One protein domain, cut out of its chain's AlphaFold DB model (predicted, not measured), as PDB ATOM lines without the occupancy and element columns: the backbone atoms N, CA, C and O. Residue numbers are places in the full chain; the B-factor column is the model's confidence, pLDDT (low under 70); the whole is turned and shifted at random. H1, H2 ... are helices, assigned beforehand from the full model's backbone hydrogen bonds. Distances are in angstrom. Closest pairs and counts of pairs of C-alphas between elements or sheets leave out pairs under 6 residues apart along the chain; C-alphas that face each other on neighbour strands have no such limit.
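AT A GLANCE: This is residues 190 to 240 of the 240 residues of the protein "Probable bacteriophage-related protein" of Oceanicola granulosus (strain ATCC BAA-861 / DSM 15982 / KCTC 12143 / HTCC2516) (UniProt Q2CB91). The longest helix, H1, has short H2 folded back near it, while H3 turns away from H2 at a corner and residues 231 to 240 stick out. The printed part has 51 residues with three named helices, H1, H2 and H3 in chain order, and no named strand; the class is all helix. It is loose, with a radius of gyration of the C-alphas of 12.3 A and spans of 29 by 24 by 23 A.

IN THESE COORDINATES: H1, residues 198 to 210, is 18.5 A long and begins at C-alpha 198 (43.224, -38.906, 21.569). H2 is residues 216 to 221. H3, residues 227 to 236, is 14.2 A long and ends at C-alpha 236 (30.624, -19.048, 31.899).

HOW THE PARTS SIT: H1 and H2 are close but not clearly touching; their closest C-alphas, Ala 205 and Ala 219, are 7.0 A apart. They run opposite ways at 38 degrees, only just a steep tilt. H2 and H3 only just touch, only at the corner, with 3 pairs of C-alphas within 8 A, the closest Arg 217 and Val 227 at 6.0 A. H1 and H3 are apart. In H1, H2 and H3 every O i to N i+4 pair is within hydrogen-bond range.

THE WHOLE: The farthest C-alphas, Val 196 and Pro 238, are 31.4 A apart. The printed part has no cut, and both links are tight. Residues 238 to 240 have pLDDT under 70.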
ATOM      1  N   PRO A 190      30.729 -43.779  34.119       82.31
ATOM      2  CA  PRO A 190      32.112 -44.110  34.422       82.31
ATOM      3  C   PRO A 190      33.055 -43.260  33.555       82.31
ATOM      4  O   PRO A 190      32.712 -42.901  32.424       82.31
ATOM      5  N   PRO A 191      34.258 -42.943  34.058       79.56
ATOM      6  CA  PRO A 191      35.216 -42.148  33.310       79.56
ATOM      7  C   PRO A 191      35.611 -42.866  32.019       79.56
ATOM      8  O   PRO A 191      35.853 -44.077  32.006       79.56
ATOM      9  N   ARG A 192      35.722 -42.102  30.930       80.94
ATOM     10  CA  ARG A 192      36.152 -42.640  29.641       80.94
ATOM     11  C   ARG A 192      37.550 -43.238  29.743       80.94
ATOM     12  O   ARG A 192      38.476 -42.640  30.288       80.94
ATOM     13  N   HIS A 193      37.727 -44.398  29.120       80.56
ATOM     14  CA  HIS A 193      39.048 -44.981  28.964       80.56
ATOM     15  C   HIS A 193      39.949 -44.092  28.100       80.56
ATOM     16  O   HIS A 193      39.620 -43.786  26.950       80.56
ATOM     17  N   ALA A 194      41.120 -43.735  28.632       77.25
ATOM     18  CA  ALA A 194      42.131 -43.009  27.875       77.25
ATOM     19  C   ALA A 194      42.497 -43.783  26.600       77.25
ATOM     20  O   ALA A 194      42.799 -44.985  26.631       77.25
ATOM     21  N   GLN A 195      42.436 -43.098  25.464       75.00
ATOM     22  CA  GLN A 195      42.898 -43.647  24.199       75.00
ATOM     23  C   GLN A 195      44.377 -43.346  24.022       75.00
ATOM     24  O   GLN A 195      44.865 -42.308  24.456       75.00
ATOM     25  N   VAL A 196      45.072 -44.258  23.346       73.94
ATOM     26  CA  VAL A 196      46.499 -44.091  23.049       73.94
ATOM     27  C   VAL A 196      46.722 -42.917  22.084       73.94
ATOM     28  O   VAL A 196      47.719 -42.217  22.188       73.94
ATOM     29  N   ASP A 197      45.767 -42.666  21.182       81.94
ATOM     30  CA  ASP A 197      45.754 -41.523  20.263       81.94
ATOM     31  C   ASP A 197      44.438 -40.737  20.441       81.94
ATOM     32  O   ASP A 197      43.417 -41.087  19.833       81.94
ATOM     33  N   PRO A 198      44.420 -39.709  21.312       81.81
ATOM     34  CA  PRO A 198      43.224 -38.906  21.569       81.81
ATOM     35  C   PRO A 198      42.733 -38.146  20.333       81.81
ATOM     36  O   PRO A 198      41.527 -37.953  20.174       81.81
ATOM     37  N   GLN A 199      43.644 -37.735  19.445       87.62
ATOM     38  CA  GLN A 199      43.306 -36.942  18.265       87.62
ATOM     39  C   GLN A 199      42.462 -37.752  17.278       87.62
ATOM     40  O   GLN A 199      41.433 -37.262  16.808       87.62
ATOM     41  N   LYS A 200      42.845 -39.006  17.006       85.06
ATOM     42  CA  LYS A 200      42.049 -39.891  16.137       85.06
ATOM     43  C   LYS A 200      40.654 -40.154  16.690       85.06
ATOM     44  O   LYS A 200      39.705 -40.222  15.915       85.06
ATOM     45  N   ASP A 201      40.522 -40.287  18.007       83.88
ATOM     46  CA  ASP A 201      39.221 -40.548  18.624       83.88
ATOM     47  C   ASP A 201      38.315 -39.309  18.589       83.88
ATOM     48  O   ASP A 201      37.123 -39.419  18.311       83.88
ATOM     49  N   MET A 202      38.881 -38.114  18.788       87.56
ATOM     50  CA  MET A 202      38.138 -36.860  18.641       87.56
ATOM     51  C   MET A 202      37.713 -36.601  17.193       87.56
ATOM     52  O   MET A 202      36.568 -36.214  16.965       87.56
ATOM     53  N   ALA A 203      38.581 -36.881  16.218       90.88
ATOM     54  CA  ALA A 203      38.233 -36.786  14.801       90.88
ATOM     55  C   ALA A 203      37.105 -37.764  14.419       90.88
ATOM     56  O   ALA A 203      36.187 -37.406  13.681       90.88
ATOM     57  N   ALA A 204      37.128 -38.988  14.962       87.75
ATOM     58  CA  ALA A 204      36.051 -39.957  14.772       87.75
ATOM     59  C   ALA A 204      34.727 -39.485  15.403       87.75
ATOM     60  O   ALA A 204      33.670 -39.619  14.784       87.75
ATOM     61  N   ALA A 205      34.776 -38.893  16.601       88.31
ATOM     62  CA  ALA A 205      33.601 -38.333  17.266       88.31
ATOM     63  C   ALA A 205      33.002 -37.145  16.492       88.31
ATOM     64  O   ALA A 205      31.782 -37.076  16.325       88.31
ATOM     65  N   GLU A 206      33.838 -36.242  15.965       92.81
ATOM     66  CA  GLU A 206      33.390 -35.145  15.098       92.81
ATOM     67  C   GLU A 206      32.704 -35.686  13.838       92.81
ATOM     68  O   GLU A 206      31.599 -35.258  13.498       92.81
ATOM     69  N   ALA A 207      33.317 -36.667  13.170       93.69
ATOM     70  CA  ALA A 207      32.742 -37.290  11.984       93.69
ATOM     71  C   ALA A 207      31.380 -37.940  12.284       93.69
ATOM     72  O   ALA A 207      30.424 -37.733  11.537       93.69
ATOM     73  N   ALA A 208      31.255 -38.663  13.402       91.62
ATOM     74  CA  ALA A 208      29.994 -39.279  13.814       91.62
ATOM     75  C   ALA A 208      28.891 -38.241  14.086       91.62
ATOM     76  O   ALA A 208      27.742 -38.459  13.695       91.62
ATOM     77  N   LEU A 209      29.234 -37.105  14.708       93.75
ATOM     78  CA  LEU A 209      28.303 -35.990  14.925       93.75
ATOM     79  C   LEU A 209      27.857 -35.366  13.596       93.75
ATOM     80  O   LEU A 209      26.667 -35.133  13.397       93.75
ATOM     81  N   ARG A 210      28.791 -35.140  12.664       93.50
ATOM     82  CA  ARG A 210      28.492 -34.571  11.338       93.50
ATOM     83  C   ARG A 210      27.628 -35.491  10.479       93.50
ATOM     84  O   ARG A 210      26.802 -34.998   9.719       93.50
ATOM     85  N   LEU A 211      27.806 -36.804  10.608       94.56
ATOM     86  CA  LEU A 211      27.000 -37.816   9.919       94.56
ATOM     87  C   LEU A 211      25.640 -38.068  10.595       94.56
ATOM     88  O   LEU A 211      24.849 -38.852  10.077       94.56
ATOM     89  N   GLY A 212      25.362 -37.444  11.747       91.44
ATOM     90  CA  GLY A 212      24.128 -37.670  12.506       91.44
ATOM     91  C   GLY A 212      24.030 -39.066  13.134       91.44
ATOM     92  O   GLY A 212      22.941 -39.493  13.506       91.44
ATOM     93  N   LEU A 213      25.154 -39.781  13.262       92.06
ATOM     94  CA  LEU A 213      25.217 -41.126  13.848       92.06
ATOM     95  C   LEU A 213      25.235 -41.104  15.383       92.06
ATOM     96  O   LEU A 213      25.015 -42.129  16.022       92.06
ATOM     97  N   THR A 214      25.518 -39.946  15.981       91.56
ATOM     98  CA  THR A 214      25.485 -39.734  17.429       91.56
ATOM     99  C   THR A 214      25.003 -38.323  17.749       91.56
ATOM    100  O   THR A 214      25.134 -37.407  16.936       91.56
ATOM    101  N   SER A 215      24.441 -38.133  18.941       91.19
ATOM    102  CA  SER A 215      24.084 -36.811  19.462       91.19
ATOM    103  C   SER A 215      25.203 -36.236  20.332       91.19
ATOM    104  O   SER A 215      25.965 -36.972  20.957       91.19
ATOM    105  N   ARG A 216      25.260 -34.903  20.471       89.12
ATOM    106  CA  ARG A 216      26.215 -34.251  21.387       89.12
ATOM    107  C   ARG A 216      26.063 -34.749  22.825       89.12
ATOM    108  O   ARG A 216      27.064 -34.946  23.501       89.12
ATOM    109  N   ARG A 217      24.824 -35.001  23.271       88.06
ATOM    110  CA  ARG A 217      24.558 -35.557  24.604       88.06
ATOM    111  C   ARG A 217      25.232 -36.917  24.778       88.06
ATOM    112  O   ARG A 217      25.923 -37.123  25.765       88.06
ATOM    113  N   GLN A 218      25.073 -37.806  23.800       85.44
ATOM    114  CA  GLN A 218      25.704 -39.126  23.815       85.44
ATOM    115  C   GLN A 218      27.228 -39.035  23.713       85.44
ATOM    116  O   GLN A 218      27.911 -39.726  24.455       85.44
ATOM    117  N   ALA A 219      27.770 -38.167  22.855       87.25
ATOM    118  CA  ALA A 219      29.216 -38.007  22.702       87.25
ATOM    119  C   ALA A 219      29.893 -37.503  23.991       87.25
ATOM    120  O   ALA A 219      30.940 -38.008  24.378       87.25
ATOM    121  N   VAL A 220      29.281 -36.538  24.682       87.94
ATOM    122  CA  VAL A 220      29.778 -36.013  25.964       87.94
ATOM    123  C   VAL A 220      29.559 -37.025  27.097       87.94
ATOM    124  O   VAL A 220      30.460 -37.233  27.907       87.94
ATOM    125  N   GLY A 221      28.421 -37.728  27.107       84.19
ATOM    126  CA  GLY A 221      28.169 -38.824  28.048       84.19
ATOM    127  C   GLY A 221      29.182 -39.966  27.900       84.19
ATOM    128  O   GLY A 221      29.722 -40.441  28.892       84.19
ATOM    129  N   GLN A 222      29.555 -40.328  26.667       82.44
ATOM    130  CA  GLN A 222      30.634 -41.286  26.378       82.44
ATOM    131  C   GLN A 222      32.009 -40.816  26.869       82.44
ATOM    132  O   GLN A 222      32.914 -41.629  27.047       82.44
ATOM    133  N   MET A 223      32.197 -39.510  27.073       82.06
ATOM    134  CA  MET A 223      33.406 -38.957  27.681       82.06
ATOM    135  C   MET A 223      33.379 -39.000  29.216       82.06
ATOM    136  O   MET A 223      34.405 -38.721  29.833       82.06
ATOM    137  N   GLY A 224      32.252 -39.384  29.819       80.94
ATOM    138  CA  GLY A 224      32.050 -39.410  31.268       80.94
ATOM    139  C   GLY A 224      31.625 -38.062  31.856       80.94
ATOM    140  O   GLY A 224      31.711 -37.882  33.065       80.94
ATOM    141  N   TRP A 225      31.189 -37.107  31.029       85.19
ATOM    142  CA  TRP A 225      30.810 -35.766  31.481       85.19
ATOM    143  C   TRP A 225      29.295 -35.567  31.469       85.19
ATOM    144  O   TRP A 225      28.593 -36.031  30.566       85.19
ATOM    145  N   ASN A 226      28.793 -34.797  32.435       85.62
ATOM    146  CA  ASN A 226      27.420 -34.317  32.407       85.62
ATOM    147  C   ASN A 226      27.295 -33.149  31.414       85.62
ATOM    148  O   ASN A 226      27.981 -32.133  31.513       85.62
ATOM    149  N   VAL A 227      26.384 -33.283  30.452       88.38
ATOM    150  CA  VAL A 227      26.200 -32.294  29.377       88.38
ATOM    151  C   VAL A 227      25.696 -30.953  29.901       88.38
ATOM    152  O   VAL A 227      26.118 -29.914  29.400       88.38
ATOM    153  N   ALA A 228      24.815 -30.957  30.902       87.06
ATOM    154  CA  ALA A 228      24.266 -29.728  31.463       87.06
ATOM    155  C   ALA A 228      25.340 -28.922  32.208       87.06
ATOM    156  O   ALA A 228      25.392 -27.701  32.067       87.06
ATOM    157  N   GLU A 229      26.218 -29.609  32.944       86.88
ATOM    158  CA  GLU A 229      27.366 -28.990  33.618       86.88
ATOM    159  C   GLU A 229      28.367 -28.430  32.604       86.88
ATOM    160  O   GLU A 229      28.741 -27.260  32.693       86.88
ATOM    161  N   LEU A 230      28.716 -29.213  31.578       88.06
ATOM    162  CA  LEU A 230      29.609 -28.772  30.506       88.06
ATOM    163  C   LEU A 230      29.069 -27.525  29.783       88.06
ATOM    164  O   LEU A 230      29.819 -26.611  29.437       88.06
ATOM    165  N   ASP A 231      27.759 -27.463  29.551       90.12
ATOM    166  CA  ASP A 231      27.113 -26.319  28.901       90.12
ATOM    167  C   ASP A 231      27.016 -25.092  29.809       90.12
ATOM    168  O   ASP A 231      26.995 -23.960  29.317       90.12
ATOM    169  N   ALA A 232      26.935 -25.282  31.125       89.06
ATOM    170  CA  ALA A 232      27.060 -24.188  32.081       89.06
ATOM    171  C   ALA A 232      28.491 -23.627  32.083       89.06
ATOM    172  O   ALA A 232      28.665 -22.413  31.968       89.06
ATOM    173  N   GLU A 233      29.505 -24.497  32.108       89.44
ATOM    174  CA  GLU A 233      30.911 -24.085  32.082       89.44
ATOM    175  C   GLU A 233      31.248 -23.322  30.793       89.44
ATOM    176  O   GLU A 233      31.763 -22.205  30.852       89.44
ATOM    177  N   ASN A 234      30.873 -23.861  29.629       88.25
ATOM    178  CA  ASN A 234      31.125 -23.214  28.337       88.25
ATOM    179  C   ASN A 234      30.453 -21.839  28.210       88.25
ATOM    180  O   ASN A 234      31.015 -20.954  27.573       88.25
ATOM    181  N   ARG A 235      29.277 -21.639  28.824       88.81
ATOM    182  CA  ARG A 235      28.616 -20.322  28.878       88.81
ATOM    183  C   ARG A 235      29.307 -19.348  29.830       88.81
ATOM    184  O   ARG A 235      29.244 -18.146  29.603       88.81
ATOM    185  N   SER A 236      29.915 -19.857  30.900       85.44
ATOM    186  CA  SER A 236      30.624 -19.048  31.899       85.44
ATOM    187  C   SER A 236      32.041 -18.655  31.475       85.44
ATOM    188  O   SER A 236      32.601 -17.710  32.030       85.44
ATOM    189  N   ARG A 237      32.628 -19.357  30.494       78.25
ATOM    190  CA  ARG A 237      33.942 -19.007  29.956       78.25
ATOM    191  C   ARG A 237      33.849 -17.682  29.190       78.25
ATOM    192  O   ARG A 237      33.055 -17.596  28.252       78.25
ATOM    193  N   PRO A 238      34.655 -16.662  29.538       65.56
ATOM    194  CA  PRO A 238      34.790 -15.495  28.682       65.56
ATOM    195  C   PRO A 238      35.314 -15.959  27.321       65.56
ATOM    196  O   PRO A 238      36.227 -16.785  27.248       65.56
ATOM    197  N   CYS A 239      34.683 -15.476  26.250       62.12
ATOM    198  CA  CYS A 239      35.132 -15.749  24.891       62.12
ATOM    199  C   CYS A 239      36.606 -15.316  24.766       62.12
ATOM    200  O   CYS A 239      36.927 -14.231  25.261       62.12
ATOM    201  N   PRO A 240      37.489 -16.146  24.179       55.88
ATOM    202  CA  PRO A 240      38.849 -15.723  23.864       55.88
ATOM    203  C   PRO A 240      38.863 -14.524  22.909       55.88
ATOM    204  O   PRO A 240      37.896 -14.379  22.119       55.88
TER     205      PRO A 240